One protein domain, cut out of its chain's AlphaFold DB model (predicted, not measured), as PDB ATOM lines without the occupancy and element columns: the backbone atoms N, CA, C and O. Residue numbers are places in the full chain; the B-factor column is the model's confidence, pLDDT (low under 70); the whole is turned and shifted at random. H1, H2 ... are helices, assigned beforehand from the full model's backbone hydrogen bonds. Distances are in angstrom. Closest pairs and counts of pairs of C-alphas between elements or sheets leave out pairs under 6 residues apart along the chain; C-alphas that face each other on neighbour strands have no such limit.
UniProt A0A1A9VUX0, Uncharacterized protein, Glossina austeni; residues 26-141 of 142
ATOM      1  N   ALA A  26     184.976 311.806 227.553       81.56
ATOM      2  CA  ALA A  26     186.279 311.249 227.917       81.56
ATOM      3  C   ALA A  26     186.958 310.483 226.766       81.56
ATOM      4  O   ALA A  26     188.147 310.661 226.538       81.56
ATOM      5  N   LEU A  27     186.207 309.677 226.001       83.69
ATOM      6  CA  LEU A  27     186.758 308.916 224.870       83.69
ATOM      7  C   LEU A  27     187.169 309.844 223.718       83.69
ATOM      8  O   LEU A  27     188.117 309.558 222.994       83.69
ATOM      9  N   LYS A  28     186.436 310.948 223.529       86.06
ATOM     10  CA  LYS A  28     186.768 311.969 222.531       86.06
ATOM     11  C   LYS A  28     188.035 312.724 222.929       86.06
ATOM     12  O   LYS A  28     188.923 312.875 222.099       86.06
ATOM     13  N   ASN A  29     188.128 313.155 224.186       89.06
ATOM     14  CA  ASN A  29     189.295 313.879 224.686       89.06
ATOM     15  C   ASN A  29     190.551 313.002 224.626       89.06
ATOM     16  O   ASN A  29     191.582 313.441 224.129       89.06
ATOM     17  N   GLU A  30     190.440 311.732 225.021       90.75
ATOM     18  CA  GLU A  30     191.516 310.748 224.867       90.75
ATOM     19  C   GLU A  30     191.956 310.607 223.401       90.75
ATOM     20  O   GLU A  30     193.149 310.675 223.103       90.75
ATOM     21  N   ALA A  31     191.000 310.488 222.470       91.62
ATOM     22  CA  ALA A  31     191.298 310.440 221.041       91.62
ATOM     23  C   ALA A  31     192.030 311.705 220.566       91.62
ATOM     24  O   ALA A  31     192.971 311.603 219.782       91.62
ATOM     25  N   TYR A  32     191.629 312.890 221.037       92.38
ATOM     26  CA  TYR A  32     192.295 314.138 220.674       92.38
ATOM     27  C   TYR A  32     193.745 314.183 221.144       92.38
ATOM     28  O   TYR A  32     194.597 314.488 220.317       92.38
ATOM     29  N   HIS A  33     194.052 313.826 222.393       93.88
ATOM     30  CA  HIS A  33     195.444 313.820 222.863       93.88
ATOM     31  C   HIS A  33     196.300 312.804 222.102       93.88
ATOM     32  O   HIS A  33     197.354 313.155 221.578       93.88
ATOM     33  N   ILE A  34     195.824 311.560 221.958       94.25
ATOM     34  CA  ILE A  34     196.569 310.509 221.246       94.25
ATOM     35  C   ILE A  34     196.839 310.925 219.797       94.25
ATOM     36  O   ILE A  34     197.953 310.779 219.293       94.25
ATOM     37  N   CYS A  35     195.827 311.452 219.110       92.75
ATOM     38  CA  CYS A  35     195.974 311.843 217.716       92.75
ATOM     39  C   CYS A  35     196.763 313.146 217.550       92.75
ATOM     40  O   CYS A  35     197.412 313.309 216.518       92.75
ATOM     41  N   ALA A  36     196.744 314.056 218.529       91.56
ATOM     42  CA  ALA A  36     197.556 315.272 218.516       91.56
ATOM     43  C   ALA A  36     199.046 314.949 218.691       91.56
ATOM     44  O   ALA A  36     199.870 315.507 217.963       91.56
ATOM     45  N   ASP A  37     199.381 314.005 219.573       91.88
ATOM     46  CA  ASP A  37     200.742 313.486 219.745       91.88
ATOM     47  C   ASP A  37     201.249 312.818 218.457       91.88
ATOM     48  O   ASP A  37     202.287 313.204 217.915       91.88
ATOM     49  N   GLN A  38     200.455 311.916 217.865       89.62
ATOM     50  CA  GLN A  38     200.794 311.277 216.584       89.62
ATOM     51  C   GLN A  38     200.967 312.283 215.438       89.62
ATOM     52  O   GLN A  38     201.818 312.106 214.565       89.62
ATOM     53  N   ALA A  39     200.159 313.344 215.440       87.44
ATOM     54  CA  ALA A  39     200.233 314.428 214.473       87.44
ATOM     55  C   ALA A  39     201.344 315.448 214.776       87.44
ATOM     56  O   ALA A  39     201.590 316.304 213.928       87.44
ATOM     57  N   ARG A  40     202.026 315.345 215.930       87.19
ATOM     58  CA  ARG A  40     203.043 316.285 216.438       87.19
ATOM     59  C   ARG A  40     202.535 317.718 216.629       87.19
ATOM     60  O   ARG A  40     203.297 318.672 216.520       87.19
ATOM     61  N   ILE A  41     201.250 317.854 216.943       88.00
ATOM     62  CA  ILE A  41     200.574 319.133 217.221       88.00
ATOM     63  C   ILE A  41     200.061 319.219 218.666       88.00
ATOM     64  O   ILE A  41     199.253 320.083 219.006       88.00
ATOM     65  N   ASP A  42     200.508 318.296 219.522       89.94
ATOM     66  CA  ASP A  42     200.085 318.200 220.919       89.94
ATOM     67  C   ASP A  42     200.368 319.480 221.711       89.94
ATOM     68  O   ASP A  42     199.485 319.985 222.395       89.94
ATOM     69  N   GLN A  43     201.547 320.085 221.538       89.69
ATOM     70  CA  GLN A  43     201.913 321.312 222.255       89.69
ATOM     71  C   GLN A  43     200.945 322.475 221.986       89.69
ATOM     72  O   GLN A  43     200.745 323.330 222.848       89.69
ATOM     73  N   GLN A  44     200.348 322.513 220.795       90.38
ATOM     74  CA  GLN A  44     199.407 323.546 220.381       90.38
ATOM     75  C   GLN A  44     197.957 323.188 220.735       90.38
ATOM     76  O   GLN A  44     197.159 324.097 220.962       90.38
ATOM     77  N   LEU A  45     197.606 321.896 220.766       91.31
ATOM     78  CA  LEU A  45     196.231 321.440 220.998       91.31
ATOM     79  C   LEU A  45     195.924 321.044 222.440       91.31
ATOM     80  O   LEU A  45     194.817 321.328 222.887       91.31
ATOM     81  N   SER A  46     196.851 320.431 223.178       92.69
ATOM     82  CA  SER A  46     196.605 319.958 224.550       92.69
ATOM     83  C   SER A  46     196.045 321.042 225.477       92.69
ATOM     84  O   SER A  46     195.007 320.793 226.082       92.69
ATOM     85  N   PRO A  47     196.571 322.287 225.499       94.00
ATOM     86  CA  PRO A  47     195.979 323.356 226.308       94.00
ATOM     87  C   PRO A  47     194.526 323.685 225.936       94.00
ATOM     88  O   PRO A  47     193.740 324.087 226.790       94.00
ATOM     89  N   MET A  48     194.158 323.529 224.659       94.31
ATOM     90  CA  MET A  48     192.783 323.731 224.198       94.31
ATOM     91  C   MET A  48     191.887 322.555 224.589       94.31
ATOM     92  O   MET A  48     190.749 322.776 224.989       94.31
ATOM     93  N   ILE A  49     192.389 321.321 224.488       91.31
ATOM     94  CA  ILE A  49     191.647 320.111 224.861       91.31
ATOM     95  C   ILE A  49     191.391 320.099 226.376       91.31
ATOM     96  O   ILE A  49     190.246 319.937 226.795       91.31
ATOM     97  N   ASP A  50     192.425 320.358 227.181       92.19
ATOM     98  CA  ASP A  50     192.351 320.440 228.646       92.19
ATOM     99  C   ASP A  50     191.473 321.607 229.118       92.19
ATOM    100  O   ASP A  50     190.802 321.524 230.145       92.19
ATOM    101  N   GLY A  51     191.462 322.700 228.349       89.62
ATOM    102  CA  GLY A  51     190.593 323.856 228.558       89.62
ATOM    103  C   GLY A  51     189.155 323.669 228.065       89.62
ATOM    104  O   GLY A  51     188.410 324.648 228.044       89.62
ATOM    105  N   GLU A  52     188.775 322.459 227.636       88.00
ATOM    106  CA  GLU A  52     187.451 322.125 227.093       88.00
ATOM    107  C   GLU A  52     187.016 323.043 225.932       88.00
ATOM    108  O   GLU A  52     185.838 323.389 225.789       88.00
ATOM    109  N   ALA A  53     187.966 323.449 225.081       88.56
ATOM    110  CA  ALA A  53     187.671 324.232 223.887       88.56
ATOM    111  C   ALA A  53     186.635 323.518 223.008       88.56
ATOM    112  O   ALA A  53     186.561 322.285 222.953       88.56
ATOM    113  N   SER A  54     185.828 324.298 222.285       87.56
ATOM    114  CA  SER A  54     184.815 323.703 221.421       87.56
ATOM    115  C   SER A  54     185.463 322.862 220.319       87.56
ATOM    116  O   SER A  54     186.540 323.185 219.813       87.56
ATOM    117  N   ASP A  55     184.775 321.801 219.885       85.50
ATOM    118  CA  ASP A  55     185.274 320.955 218.796       85.50
ATOM    119  C   ASP A  55     185.519 321.771 217.500       85.50
ATOM    120  O   ASP A  55     186.400 321.438 216.705       85.50
ATOM    121  N   THR A  56     184.776 322.868 217.308       86.06
ATOM    122  CA  THR A  56     184.959 323.820 216.204       86.06
ATOM    123  C   THR A  56     186.249 324.632 216.346       86.06
ATOM    124  O   THR A  56     186.944 324.840 215.352       86.06
ATOM    125  N   ASP A  57     186.590 325.083 217.554       89.25
ATOM    126  CA  ASP A  57     187.817 325.855 217.797       89.25
ATOM    127  C   ASP A  57     189.058 324.978 217.641       89.25
ATOM    128  O   ASP A  57     190.022 325.385 216.990       89.25
ATOM    129  N   ILE A  58     188.997 323.739 218.145       90.06
ATOM    130  CA  ILE A  58     190.036 322.726 217.918       90.06
ATOM    131  C   ILE A  58     190.219 322.500 216.413       90.06
ATOM    132  O   ILE A  58     191.347 322.507 215.924       90.06
ATOM    133  N   ALA A  59     189.129 322.378 215.648       88.88
ATOM    134  CA  ALA A  59     189.211 322.190 214.203       88.88
ATOM    135  C   ALA A  59     189.824 323.367 213.463       88.88
ATOM    136  O   ALA A  59     190.717 323.167 212.640       88.88
ATOM    137  N   LYS A  60     189.402 324.593 213.779       88.00
ATOM    138  CA  LYS A  60     190.017 325.799 213.216       88.00
ATOM    139  C   LYS A  60     191.515 325.824 213.502       88.00
ATOM    140  O   LYS A  60     192.286 326.079 212.581       88.00
ATOM    141  N   LYS A  61     191.931 325.481 214.729       90.00
ATOM    142  CA  LYS A  61     193.351 325.439 215.086       90.00
ATOM    143  C   LYS A  61     194.116 324.367 214.315       90.00
ATOM    144  O   LYS A  61     195.168 324.659 213.759       90.00
ATOM    145  N   VAL A  62     193.577 323.151 214.225       89.56
ATOM    146  CA  VAL A  62     194.162 322.057 213.430       89.56
ATOM    147  C   VAL A  62     194.355 322.483 211.972       89.56
ATOM    148  O   VAL A  62     195.404 322.215 211.391       89.56
ATOM    149  N   PHE A  63     193.365 323.144 211.368       87.62
ATOM    150  CA  PHE A  63     193.465 323.596 209.980       87.62
ATOM    151  C   PHE A  63     194.442 324.756 209.794       87.62
ATOM    152  O   PHE A  63     195.175 324.745 208.814       87.62
ATOM    153  N   GLU A  64     194.508 325.694 210.741       87.31
ATOM    154  CA  GLU A  64     195.520 326.757 210.753       87.31
ATOM    155  C   GLU A  64     196.942 326.173 210.799       87.31
ATOM    156  O   GLU A  64     197.811 326.586 210.031       87.31
ATOM    157  N   LEU A  65     197.172 325.177 211.662       85.69
ATOM    158  CA  LEU A  65     198.464 324.496 211.774       85.69
ATOM    159  C   LEU A  65     198.837 323.790 210.463       85.69
ATOM    160  O   LEU A  65     199.953 323.953 209.990       85.69
ATOM    161  N   LYS A  66     197.882 323.113 209.812       83.00
ATOM    162  CA  LYS A  66     198.086 322.467 208.500       83.00
ATOM    163  C   LYS A  66     198.429 323.441 207.378       83.00
ATOM    164  O   LYS A  66     199.147 323.076 206.458       83.00
ATOM    165  N   THR A  67     197.859 324.646 207.391       75.19
ATOM    166  CA  THR A  67     198.122 325.651 206.347       75.19
ATOM    167  C   THR A  67     199.462 326.357 206.521       75.19
ATOM    168  O   THR A  67     199.987 326.873 205.540       75.19
ATOM    169  N   ASN A  68     199.992 326.378 207.747       68.44
ATOM    170  CA  ASN A  68     201.261 327.017 208.098       68.44
ATOM    171  C   ASN A  68     202.428 326.016 208.209       68.44
ATOM    172  O   ASN A  68     203.549 326.435 208.487       68.44
ATOM    173  N   ASP A  69     202.176 324.718 208.002       65.12
ATOM    174  CA  ASP A  69     203.207 323.688 207.836       65.12
ATOM    175  C   ASP A  69     203.945 323.940 206.503       65.12
ATOM    176  O   ASP A  69     203.608 323.392 205.453       65.12
ATOM    177  N   GLU A  70     204.940 324.832 206.533       55.06
ATOM    178  CA  GLU A  70     205.981 324.926 205.496       55.06
ATOM    179  C   GLU A  70     206.961 323.736 205.582       55.06
ATOM    180  O   GLU A  70     207.643 323.424 204.605       55.06
ATOM    181  N   ASP A  71     206.990 323.045 206.728       48.34
ATOM    182  CA  ASP A  71     207.733 321.808 206.952       48.34
ATOM    183  C   ASP A  71     206.921 320.582 206.498       48.34
ATOM    184  O   ASP A  71     205.724 320.467 206.745       48.34
ATOM    185  N   GLU A  72     207.598 319.627 205.853       44.47
ATOM    186  CA  GLU A  72     207.094 318.379 205.245       44.47
ATOM    187  C   GLU A  72     206.417 317.379 206.220       44.47
ATOM    188  O   GLU A  72     206.489 316.157 206.048       44.47
ATOM    189  N   HIS A  73     205.764 317.824 207.289       54.38
ATOM    190  CA  HIS A  73     205.097 316.962 208.260       54.38
ATOM    191  C   HIS A  73     203.635 316.734 207.876       54.38
ATOM    192  O   HIS A  73     202.689 317.163 208.528       54.38
ATOM    193  N   ALA A  74     203.454 315.910 206.839       56.12
ATOM    194  CA  ALA A  74     202.167 315.390 206.365       56.12
ATOM    195  C   ALA A  74     201.307 314.669 207.440       56.12
ATOM    196  O   ALA A  74     200.205 314.205 207.144       56.12
ATOM    197  N   THR A  75     201.796 314.542 208.677       61.56
ATOM    198  CA  THR A  75     201.147 313.863 209.802       61.56
ATOM    199  C   THR A  75     199.975 314.649 210.384       61.56
ATOM    200  O   THR A  75     198.997 314.028 210.811       61.56
ATOM    201  N   SER A  76     199.994 315.988 210.329       69.00
ATOM    202  CA  SER A  76     198.881 316.823 210.809       69.00
ATOM    203  C   SER A  76     197.587 316.541 210.031       69.00
ATOM    204  O   SER A  76     196.503 316.445 210.618       69.00
ATOM    205  N   HIS A  77     197.686 316.287 208.720       74.62
ATOM    206  CA  HIS A  77     196.558 315.943 207.841       74.62
ATOM    207  C   HIS A  77     195.762 314.714 208.285       74.62
ATOM    208  O   HIS A  77     194.566 314.630 208.013       74.62
ATOM    209  N   CYS A  78     196.380 313.768 208.992       86.19
ATOM    210  CA  CYS A  78     195.698 312.559 209.441       86.19
ATOM    211  C   CYS A  78     195.074 312.674 210.837       86.19
ATOM    212  O   CYS A  78     194.437 311.716 211.270       86.19
ATOM    213  N   PHE A  79     195.165 313.832 211.507       91.12
ATOM    214  CA  PHE A  79     194.594 314.042 212.844       91.12
ATOM    215  C   PHE A  79     193.132 313.578 212.941       91.12
ATOM    216  O   PHE A  79     192.807 312.701 213.736       91.12
ATOM    217  N   TYR A  80     192.242 314.087 212.082       90.25
ATOM    218  CA  TYR A  80     190.822 313.727 212.150       90.25
ATOM    219  C   TYR A  80     190.523 312.310 211.677       90.25
ATOM    220  O   TYR A  80     189.568 311.697 212.154       90.25
ATOM    221  N   PHE A  81     191.337 311.770 210.771       89.88
ATOM    222  CA  PHE A  81     191.243 310.361 210.419       89.88
ATOM    223  C   PHE A  81     191.532 309.488 211.648       89.88
ATOM    224  O   PHE A  81     190.702 308.647 211.989       89.88
ATOM    225  N   CYS A  82     192.629 309.764 212.363       91.00
ATOM    226  CA  CYS A  82     192.989 309.092 213.611       91.00
ATOM    227  C   CYS A  82     191.872 309.211 214.653       91.00
ATOM    228  O   CYS A  82     191.436 308.197 215.193       91.00
ATOM    229  N   VAL A  83     191.331 310.415 214.881       90.56
ATOM    230  CA  VAL A  83     190.271 310.627 215.883       90.56
ATOM    231  C   VAL A  83     189.041 309.786 215.558       90.56
ATOM    232  O   VAL A  83     188.526 309.061 216.409       90.56
ATOM    233  N   LEU A  84     188.564 309.844 214.311       87.56
ATOM    234  CA  LEU A  84     187.380 309.093 213.903       87.56
ATOM    235  C   LEU A  84     187.629 307.579 213.886       87.56
ATOM    236  O   LEU A  84     186.690 306.813 214.129       87.56
ATOM    237  N   GLU A  85     188.851 307.130 213.601       87.50
ATOM    238  CA  GLU A  85     189.239 305.717 213.659       87.50
ATOM    239  C   GLU A  85     189.307 305.215 215.107       87.50
ATOM    240  O   GLU A  85     188.674 304.201 215.413       87.50
ATOM    241  N   TYR A  86     189.950 305.966 216.007       88.38
ATOM    242  CA  TYR A  86     190.036 305.683 217.446       88.38
ATOM    243  C   TYR A  86     188.649 305.606 218.081       88.38
ATOM    244  O   TYR A  86     188.280 304.649 218.760       88.38
ATOM    245  N   MET A  87     187.804 306.581 217.747       83.75
ATOM    246  CA  MET A  87     186.404 306.621 218.152       83.75
ATOM    247  C   MET A  87     185.543 305.594 217.414       83.75
ATOM    248  O   MET A  87     184.348 305.470 217.701       83.75
ATOM    249  N   THR A  88     186.124 304.818 216.492       83.19
ATOM    250  CA  THR A  88     185.504 303.748 215.700       83.19
ATOM    251  C   THR A  88     184.273 304.195 214.902       83.19
ATOM    252  O   THR A  88     183.338 303.414 214.694       83.19
ATOM    253  N   LEU A  89     184.276 305.452 214.453       80.50
ATOM    254  CA  LEU A  89     183.222 306.112 213.678       80.50
ATOM    255  C   LEU A  89     183.351 305.864 212.170       80.50
ATOM    256  O   LEU A  89     182.336 305.848 211.468       80.50
ATOM    257  N   ILE A  90     184.565 305.594 211.692       80.19
ATOM    258  CA  ILE A  90     184.850 305.211 210.304       80.19
ATOM    259  C   ILE A  90     185.274 303.738 210.188       80.19
ATOM    260  O   ILE A  90     185.635 303.079 211.171       80.19
ATOM    261  N   SER A  91     185.159 303.199 208.976       74.94
ATOM    262  CA  SER A  91     185.715 301.911 208.558       74.94
ATOM    263  C   SER A  91     186.961 302.128 207.702       74.94
ATOM    264  O   SER A  91     186.964 302.985 206.818       74.94
ATOM    265  N   ASN A  92     187.977 301.305 207.938       69.81
ATOM    266  CA  ASN A  92     189.200 301.202 207.150       69.81
ATOM    267  C   ASN A  92     189.222 299.790 206.519       69.81
ATOM    268  O   ASN A  92     189.012 298.828 207.267       69.81
ATOM    269  N   PRO A  93     189.378 299.623 205.189       65.38
ATOM    270  CA  PRO A  93     189.670 300.638 204.166       65.38
ATOM    271  C   PRO A  93     188.472 301.517 203.768       65.38
ATOM    272  O   PRO A  93     187.316 301.108 203.855       65.38
ATOM    273  N   GLY A  94     188.766 302.739 203.303       68.00
ATOM    274  CA  GLY A  94     187.807 303.628 202.622       68.00
ATOM    275  C   GLY A  94     187.276 304.825 203.424       68.00
ATOM    276  O   GLY A  94     186.567 305.652 202.851       68.00
ATOM    277  N   ALA A  95     187.606 304.936 204.716       72.12
ATOM    278  CA  ALA A  95     187.164 306.015 205.612       72.12
ATOM    279  C   ALA A  95     185.635 306.241 205.607       72.12
ATOM    280  O   ALA A  95     185.140 307.363 205.711       72.12
ATOM    281  N   VAL A  96     184.863 305.159 205.468       77.31
ATOM    282  CA  VAL A  96     183.400 305.231 205.352       77.31
ATOM    283  C   VAL A  96     182.765 305.313 206.740       77.31
ATOM    284  O   VAL A  96     183.033 304.476 207.599       77.31
ATOM    285  N   MET A  97     181.872 306.280 206.960       76.44
ATOM    286  CA  MET A  97     181.176 306.452 208.243       76.44
ATOM    287  C   MET A  97     180.243 305.273 208.576       76.44
ATOM    288  O   MET A  97     179.222 305.067 207.907       76.44
ATOM    289  N   LYS A  98     180.496 304.575 209.689       73.62
ATOM    290  CA  LYS A  98     179.753 303.375 210.119       73.62
ATOM    291  C   LYS A  98     178.279 303.671 210.445       73.62
ATOM    292  O   LYS A  98     178.007 304.502 211.308       73.62
ATOM    293  N   PRO A  99     177.300 302.993 209.814       57.00
ATOM    294  CA  PRO A  99     175.882 303.384 209.828       57.00
ATOM    295  C   PRO A  99     175.164 303.288 211.187       57.00
ATOM    296  O   PRO A  99     174.177 303.994 211.369       57.00
ATOM    297  N   ASN A 100     175.659 302.475 212.131       55.28
ATOM    298  CA  ASN A 100     174.938 302.111 213.365       55.28
ATOM    299  C   ASN A 100     175.547 302.617 214.680       55.28
ATOM    300  O   ASN A 100     174.977 302.369 215.741       55.28
ATOM    301  N   LYS A 101     176.666 303.346 214.655       55.16
ATOM    302  CA  LYS A 101     177.047 304.125 215.840       55.16
ATOM    303  C   LYS A 101     176.209 305.385 215.802       55.16
ATOM    304  O   LYS A 101     176.044 305.938 214.720       55.16
ATOM    305  N   LYS A 102     175.615 305.810 216.921       52.31
ATOM    306  CA  LYS A 102     174.984 307.134 217.020       52.31
ATOM    307  C   LYS A 102     176.074 308.125 216.632       52.31
ATOM    308  O   LYS A 102     176.959 308.385 217.432       52.31
ATOM    309  N   LYS A 103     176.100 308.512 215.353       54.78
ATOM    310  CA  LYS A 103     177.230 309.201 214.750       54.78
ATOM    311  C   LYS A 103     177.188 310.608 215.350       54.78
ATOM    312  O   LYS A 103     176.407 311.451 214.909       54.78
ATOM    313  N   VAL A 104     177.930 310.791 216.429       53.94
ATOM    314  CA  VAL A 104     178.143 312.062 217.102       53.94
ATOM    315  C   VAL A 104     179.635 312.291 216.982       53.94
ATOM    316  O   VAL A 104     180.418 311.651 217.671       53.94
ATOM    317  N   ALA A 105     180.028 313.145 216.051       54.47
ATOM    318  CA  ALA A 105     181.275 313.876 216.198       54.47
ATOM    319  C   ALA A 105     180.878 315.347 216.331       54.47
ATOM    320  O   ALA A 105     179.834 315.746 215.806       54.47
ATOM    321  N   PHE A 106     181.666 316.141 217.052       58.34
ATOM    322  CA  PHE A 106     181.373 317.563 217.272       58.34
ATOM    323  C   PHE A 106     180.079 317.821 218.071       58.34
ATOM    324  O   PHE A 106     179.375 318.800 217.837       58.34
ATOM    325  N   GLY A 107     179.677 316.889 218.946       53.84
ATOM    326  CA  GLY A 107     178.470 317.023 219.778       53.84
ATOM    327  C   GLY A 107     177.133 317.057 219.018       53.84
ATOM    328  O   GLY A 107     176.078 317.165 219.643       53.84
ATOM    329  N   LYS A 108     177.141 316.933 217.682       61.16
ATOM    330  CA  LYS A 108     175.943 317.008 216.834       61.16
ATOM    331  C   LYS A 108     175.641 315.661 216.185       61.16
ATOM    332  O   LYS A 108     176.522 314.953 215.701       61.16
ATOM    333  N   LYS A 109     174.354 315.299 216.146       61.97
ATOM    334  CA  LYS A 109     173.884 314.165 215.343       61.97
ATOM    335  C   LYS A 109     174.123 314.478 213.875       61.97
ATOM    336  O   LYS A 109     173.571 315.440 213.344       61.97
ATOM    337  N   PHE A 110     174.872 313.618 213.203       65.06
ATOM    338  CA  PHE A 110     175.071 313.767 211.774       65.06
ATOM    339  C   PHE A 110     173.761 313.591 210.995       65.06
ATOM    340  O   PHE A 110     173.165 312.510 210.963       65.06
ATOM    341  N   ASN A 111     173.323 314.651 210.317       69.19
ATOM    342  CA  ASN A 111     172.218 314.585 209.368       69.19
ATOM    343  C   ASN A 111     172.632 313.717 208.164       69.19
ATOM    344  O   ASN A 111     173.657 313.966 207.538       69.19
ATOM    345  N   LYS A 112     171.829 312.704 207.805       71.50
ATOM    346  CA  LYS A 112     172.121 311.800 206.673       71.50
ATOM    347  C   LYS A 112     172.347 312.544 205.351       71.50
ATOM    348  O   LYS A 112     173.191 312.122 204.567       71.50
ATOM    349  N   ARG A 113     171.608 313.635 205.110       74.31
ATOM    350  CA  ARG A 113     171.777 314.468 203.910       74.31
ATOM    351  C   ARG A 113     173.137 315.166 203.928       74.31
ATOM    352  O   ARG A 113     173.847 315.116 202.937       74.31
ATOM    353  N   LEU A 114     173.502 315.724 205.079       73.81
ATOM    354  CA  LEU A 114     174.768 316.417 205.296       73.81
ATOM    355  C   LEU A 114     175.972 315.478 205.160       73.81
ATOM    356  O   LEU A 114     176.935 315.811 204.487       73.81
ATOM    357  N   LEU A 115     175.881 314.274 205.737       74.50
ATOM    358  CA  LEU A 115     176.897 313.233 205.568       74.50
ATOM    359  C   LEU A 115     177.129 312.920 204.099       74.50
ATOM    360  O   LEU A 115     178.275 312.810 203.692       74.50
ATOM    361  N   LYS A 116     176.051 312.771 203.319       76.25
ATOM    362  CA  LYS A 116     176.175 312.525 201.886       76.25
ATOM    363  C   LYS A 116     176.889 313.698 201.218       76.25
ATOM    364  O   LYS A 116     177.906 313.475 200.593       76.25
ATOM    365  N   THR A 117     176.421 314.927 201.416       77.62
ATOM    366  CA  THR A 117     177.021 316.120 200.797       77.62
ATOM    367  C   THR A 117     178.500 316.304 201.150       77.62
ATOM    368  O   THR A 117     179.296 316.599 200.270       77.62
ATOM    369  N   CYS A 118     178.881 316.110 202.413       77.75
ATOM    370  CA  CYS A 118     180.244 316.370 202.876       77.75
ATOM    371  C   CYS A 118     181.222 315.196 202.667       77.75
ATOM    372  O   CYS A 118     182.429 315.417 202.709       77.75
ATOM    373  N   LEU A 119     180.738 313.959 202.470       75.19
ATOM    374  CA  LEU A 119     181.582 312.778 202.198       75.19
ATOM    375  C   LEU A 119     181.662 312.409 200.713       75.19
ATOM    376  O   LEU A 119     182.482 311.561 200.363       75.19
ATOM    377  N   ASP A 120     180.829 313.002 199.856       70.50
ATOM    378  CA  ASP A 120     180.808 312.767 198.404       70.50
ATOM    379  C   ASP A 120     181.965 313.510 197.716       70.50
ATOM    380  O   ASP A 120     181.781 314.454 196.950       70.50
ATOM    381  N   LYS A 121     183.193 313.124 198.082       67.19
ATOM    382  CA  LYS A 121     184.430 313.571 197.445       67.19
ATOM    383  C   LYS A 121     185.245 312.372 196.985       67.19
ATOM    384  O   LYS A 121     185.675 311.549 197.801       67.19
ATOM    385  N   ASP A 122     185.540 312.345 195.690       65.12
ATOM    386  CA  ASP A 122     186.486 311.416 195.072       65.12
ATOM    387  C   ASP A 122     187.933 311.824 195.392       65.12
ATOM    388  O   ASP A 122     188.689 312.289 194.546       65.12
ATOM    389  N   GLU A 123     188.318 311.675 196.659       71.38
ATOM    390  CA  GLU A 123     189.682 311.911 197.140       71.38
ATOM    391  C   GLU A 123     190.335 310.573 197.504       71.38
ATOM    392  O   GLU A 123     189.806 309.849 198.354       71.38
ATOM    393  N   MET A 124     191.461 310.219 196.871       67.88
ATOM    394  CA  MET A 124     192.157 308.949 197.140       67.88
ATOM    395  C   MET A 124     192.848 308.953 198.506       67.88
ATOM    396  O   MET A 124     192.971 307.904 199.139       67.88
ATOM    397  N   ASN A 125     193.288 310.124 198.978       82.12
ATOM    398  CA  ASN A 125     193.893 310.249 200.296       82.12
ATOM    399  C   ASN A 125     192.804 310.307 201.383       82.12
ATOM    400  O   ASN A 125     192.088 311.298 201.531       82.12
ATOM    401  N   LEU A 126     192.701 309.240 202.176       83.06
ATOM    402  CA  LEU A 126     191.681 309.113 203.222       83.06
ATOM    403  C   LEU A 126     191.750 310.229 204.274       83.06
ATOM    404  O   LEU A 126     190.705 310.689 204.729       83.06
ATOM    405  N   CYS A 127     192.947 310.702 204.623       85.31
ATOM    406  CA  CYS A 127     193.124 311.788 205.582       85.31
ATOM    407  C   CYS A 127     192.572 313.111 205.036       85.31
ATOM    408  O   CYS A 127     191.738 313.744 205.680       85.31
ATOM    409  N   LYS A 128     192.919 313.463 203.789       83.00
ATOM    410  CA  LYS A 128     192.374 314.655 203.111       83.00
ATOM    411  C   LYS A 128     190.858 314.587 202.949       83.00
ATOM    412  O   LYS A 128     190.166 315.584 203.144       83.00
ATOM    413  N   ARG A 129     190.320 313.408 202.626       83.12
ATOM    414  CA  ARG A 129     188.870 313.195 202.529       83.12
ATOM    415  C   ARG A 129     188.169 313.519 203.849       83.12
ATOM    416  O   ARG A 129     187.146 314.200 203.843       83.12
ATOM    417  N   ILE A 130     188.718 313.044 204.966       86.44
ATOM    418  CA  ILE A 130     188.169 313.324 206.294       86.44
ATOM    419  C   ILE A 130     188.336 314.798 206.673       86.44
ATOM    420  O   ILE A 130     187.396 315.385 207.197       86.44
ATOM    421  N   ASP A 131     189.458 315.428 206.344       85.69
ATOM    422  CA  ASP A 131     189.645 316.866 206.554       85.69
ATOM    423  C   ASP A 131     188.580 317.699 205.834       85.69
ATOM    424  O   ASP A 131     187.938 318.552 206.448       85.69
ATOM    425  N   PHE A 132     188.315 317.402 204.558       83.50
ATOM    426  CA  PHE A 132     187.236 318.055 203.814       83.50
ATOM    427  C   PHE A 132     185.864 317.803 204.425       83.50
ATOM    428  O   PHE A 132     185.026 318.704 204.444       83.50
ATOM    429  N   PHE A 133     185.631 316.585 204.909       84.69
ATOM    430  CA  PHE A 133     184.407 316.258 205.615       84.69
ATOM    431  C   PHE A 133     184.246 317.137 206.860       84.69
ATOM    432  O   PHE A 133     183.184 317.731 207.025       84.69
ATOM    433  N   ILE A 134     185.289 317.294 207.683       85.88
ATOM    434  CA  ILE A 134     185.252 318.152 208.877       85.88
ATOM    435  C   ILE A 134     185.038 319.624 208.516       85.88
ATOM    436  O   ILE A 134     184.154 320.252 209.095       85.88
ATOM    437  N   MET A 135     185.764 320.160 207.531       83.69
ATOM    438  CA  MET A 135     185.560 321.539 207.066       83.69
ATOM    439  C   MET A 135     184.116 321.779 206.613       83.69
ATOM    440  O   MET A 135     183.464 322.709 207.077       83.69
ATOM    441  N   CYS A 136     183.582 320.885 205.778       84.75
ATOM    442  CA  CYS A 136     182.212 320.988 205.288       84.75
ATOM    443  C   CYS A 136     181.197 320.989 206.439       84.75
ATOM    444  O   CYS A 136     180.252 321.769 206.436       84.75
ATOM    445  N   LEU A 137     181.392 320.156 207.466       80.25
ATOM    446  CA  LEU A 137     180.505 320.151 208.632       80.25
ATOM    447  C   LEU A 137     180.524 321.476 209.395       80.25
ATOM    448  O   LEU A 137     179.463 321.903 209.845       80.25
ATOM    449  N   ILE A 138     181.695 322.099 209.540       78.81
ATOM    450  CA  ILE A 138     181.851 323.394 210.216       78.81
ATOM    451  C   ILE A 138     181.105 324.485 209.446       78.81
ATOM    452  O   ILE A 138     180.359 325.241 210.057       78.81
ATOM    453  N   ASP A 139     181.204 324.506 208.116       79.06
ATOM    454  CA  ASP A 139     180.496 325.489 207.281       79.06
ATOM    455  C   ASP A 139     178.966 325.395 207.426       79.06
ATOM    456  O   ASP A 139     178.253 326.399 207.381       79.06
ATOM    457  N   TYR A 140     178.438 324.184 207.630       74.19
ATOM    458  CA  TYR A 140     177.007 323.960 207.859       74.19
ATOM    459  C   TYR A 140     176.566 324.154 209.317       74.19
ATOM    460  O   TYR A 140     175.365 324.257 209.588       74.19
ATOM    461  N   TYR A 141     177.510 324.178 210.256       67.94
ATOM    462  CA  TYR A 141     177.277 324.328 211.689       67.94
ATOM    463  C   TYR A 141     178.193 325.418 212.268       67.94
ATOM    464  O   TYR A 141     179.064 325.076 213.074       67.94
TER     465      TYR A 141
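This is residues 26 to 141 of the 142 residues of an uncharacterized protein of Glossina austeni (UniProt A0A1A9VUX0). H1 to H4 form a bundle, neighbours running opposite ways; H6 packs across H4, H5 on H6. The printed part has 116 residues, six named helices, no named strand. It is all helix and compact: radius of gyration of the C-alphas 13.4 A, spans 35 by 30 by 25 A.

H1, residues 26 to 38, and H2, residues 42 to 50, form a hairpin, as do H2 and H3, residues 55 to 68. The hub H4, residues 76 to 86, touches H6, residues 126 to 140, about perpendicular at 86 degrees, C-alphas 78 and 127 closest, 4.7 A. H5, residues 112 to 119, touches H6, C-alphas 118 and 133 closest, 5.0 A. Every O i to N i+4 pair is within hydrogen-bond range except in H2, 3 of 5, and H4, 5 of 7.

H1 begins at C-alpha 26 (186.279, 311.249, 227.917); H6 ends at C-alpha 140 (177.007, 323.960, 207.859).

Residues 87 to 111 are a long link, with pLDDT under 70 at 99 to 111.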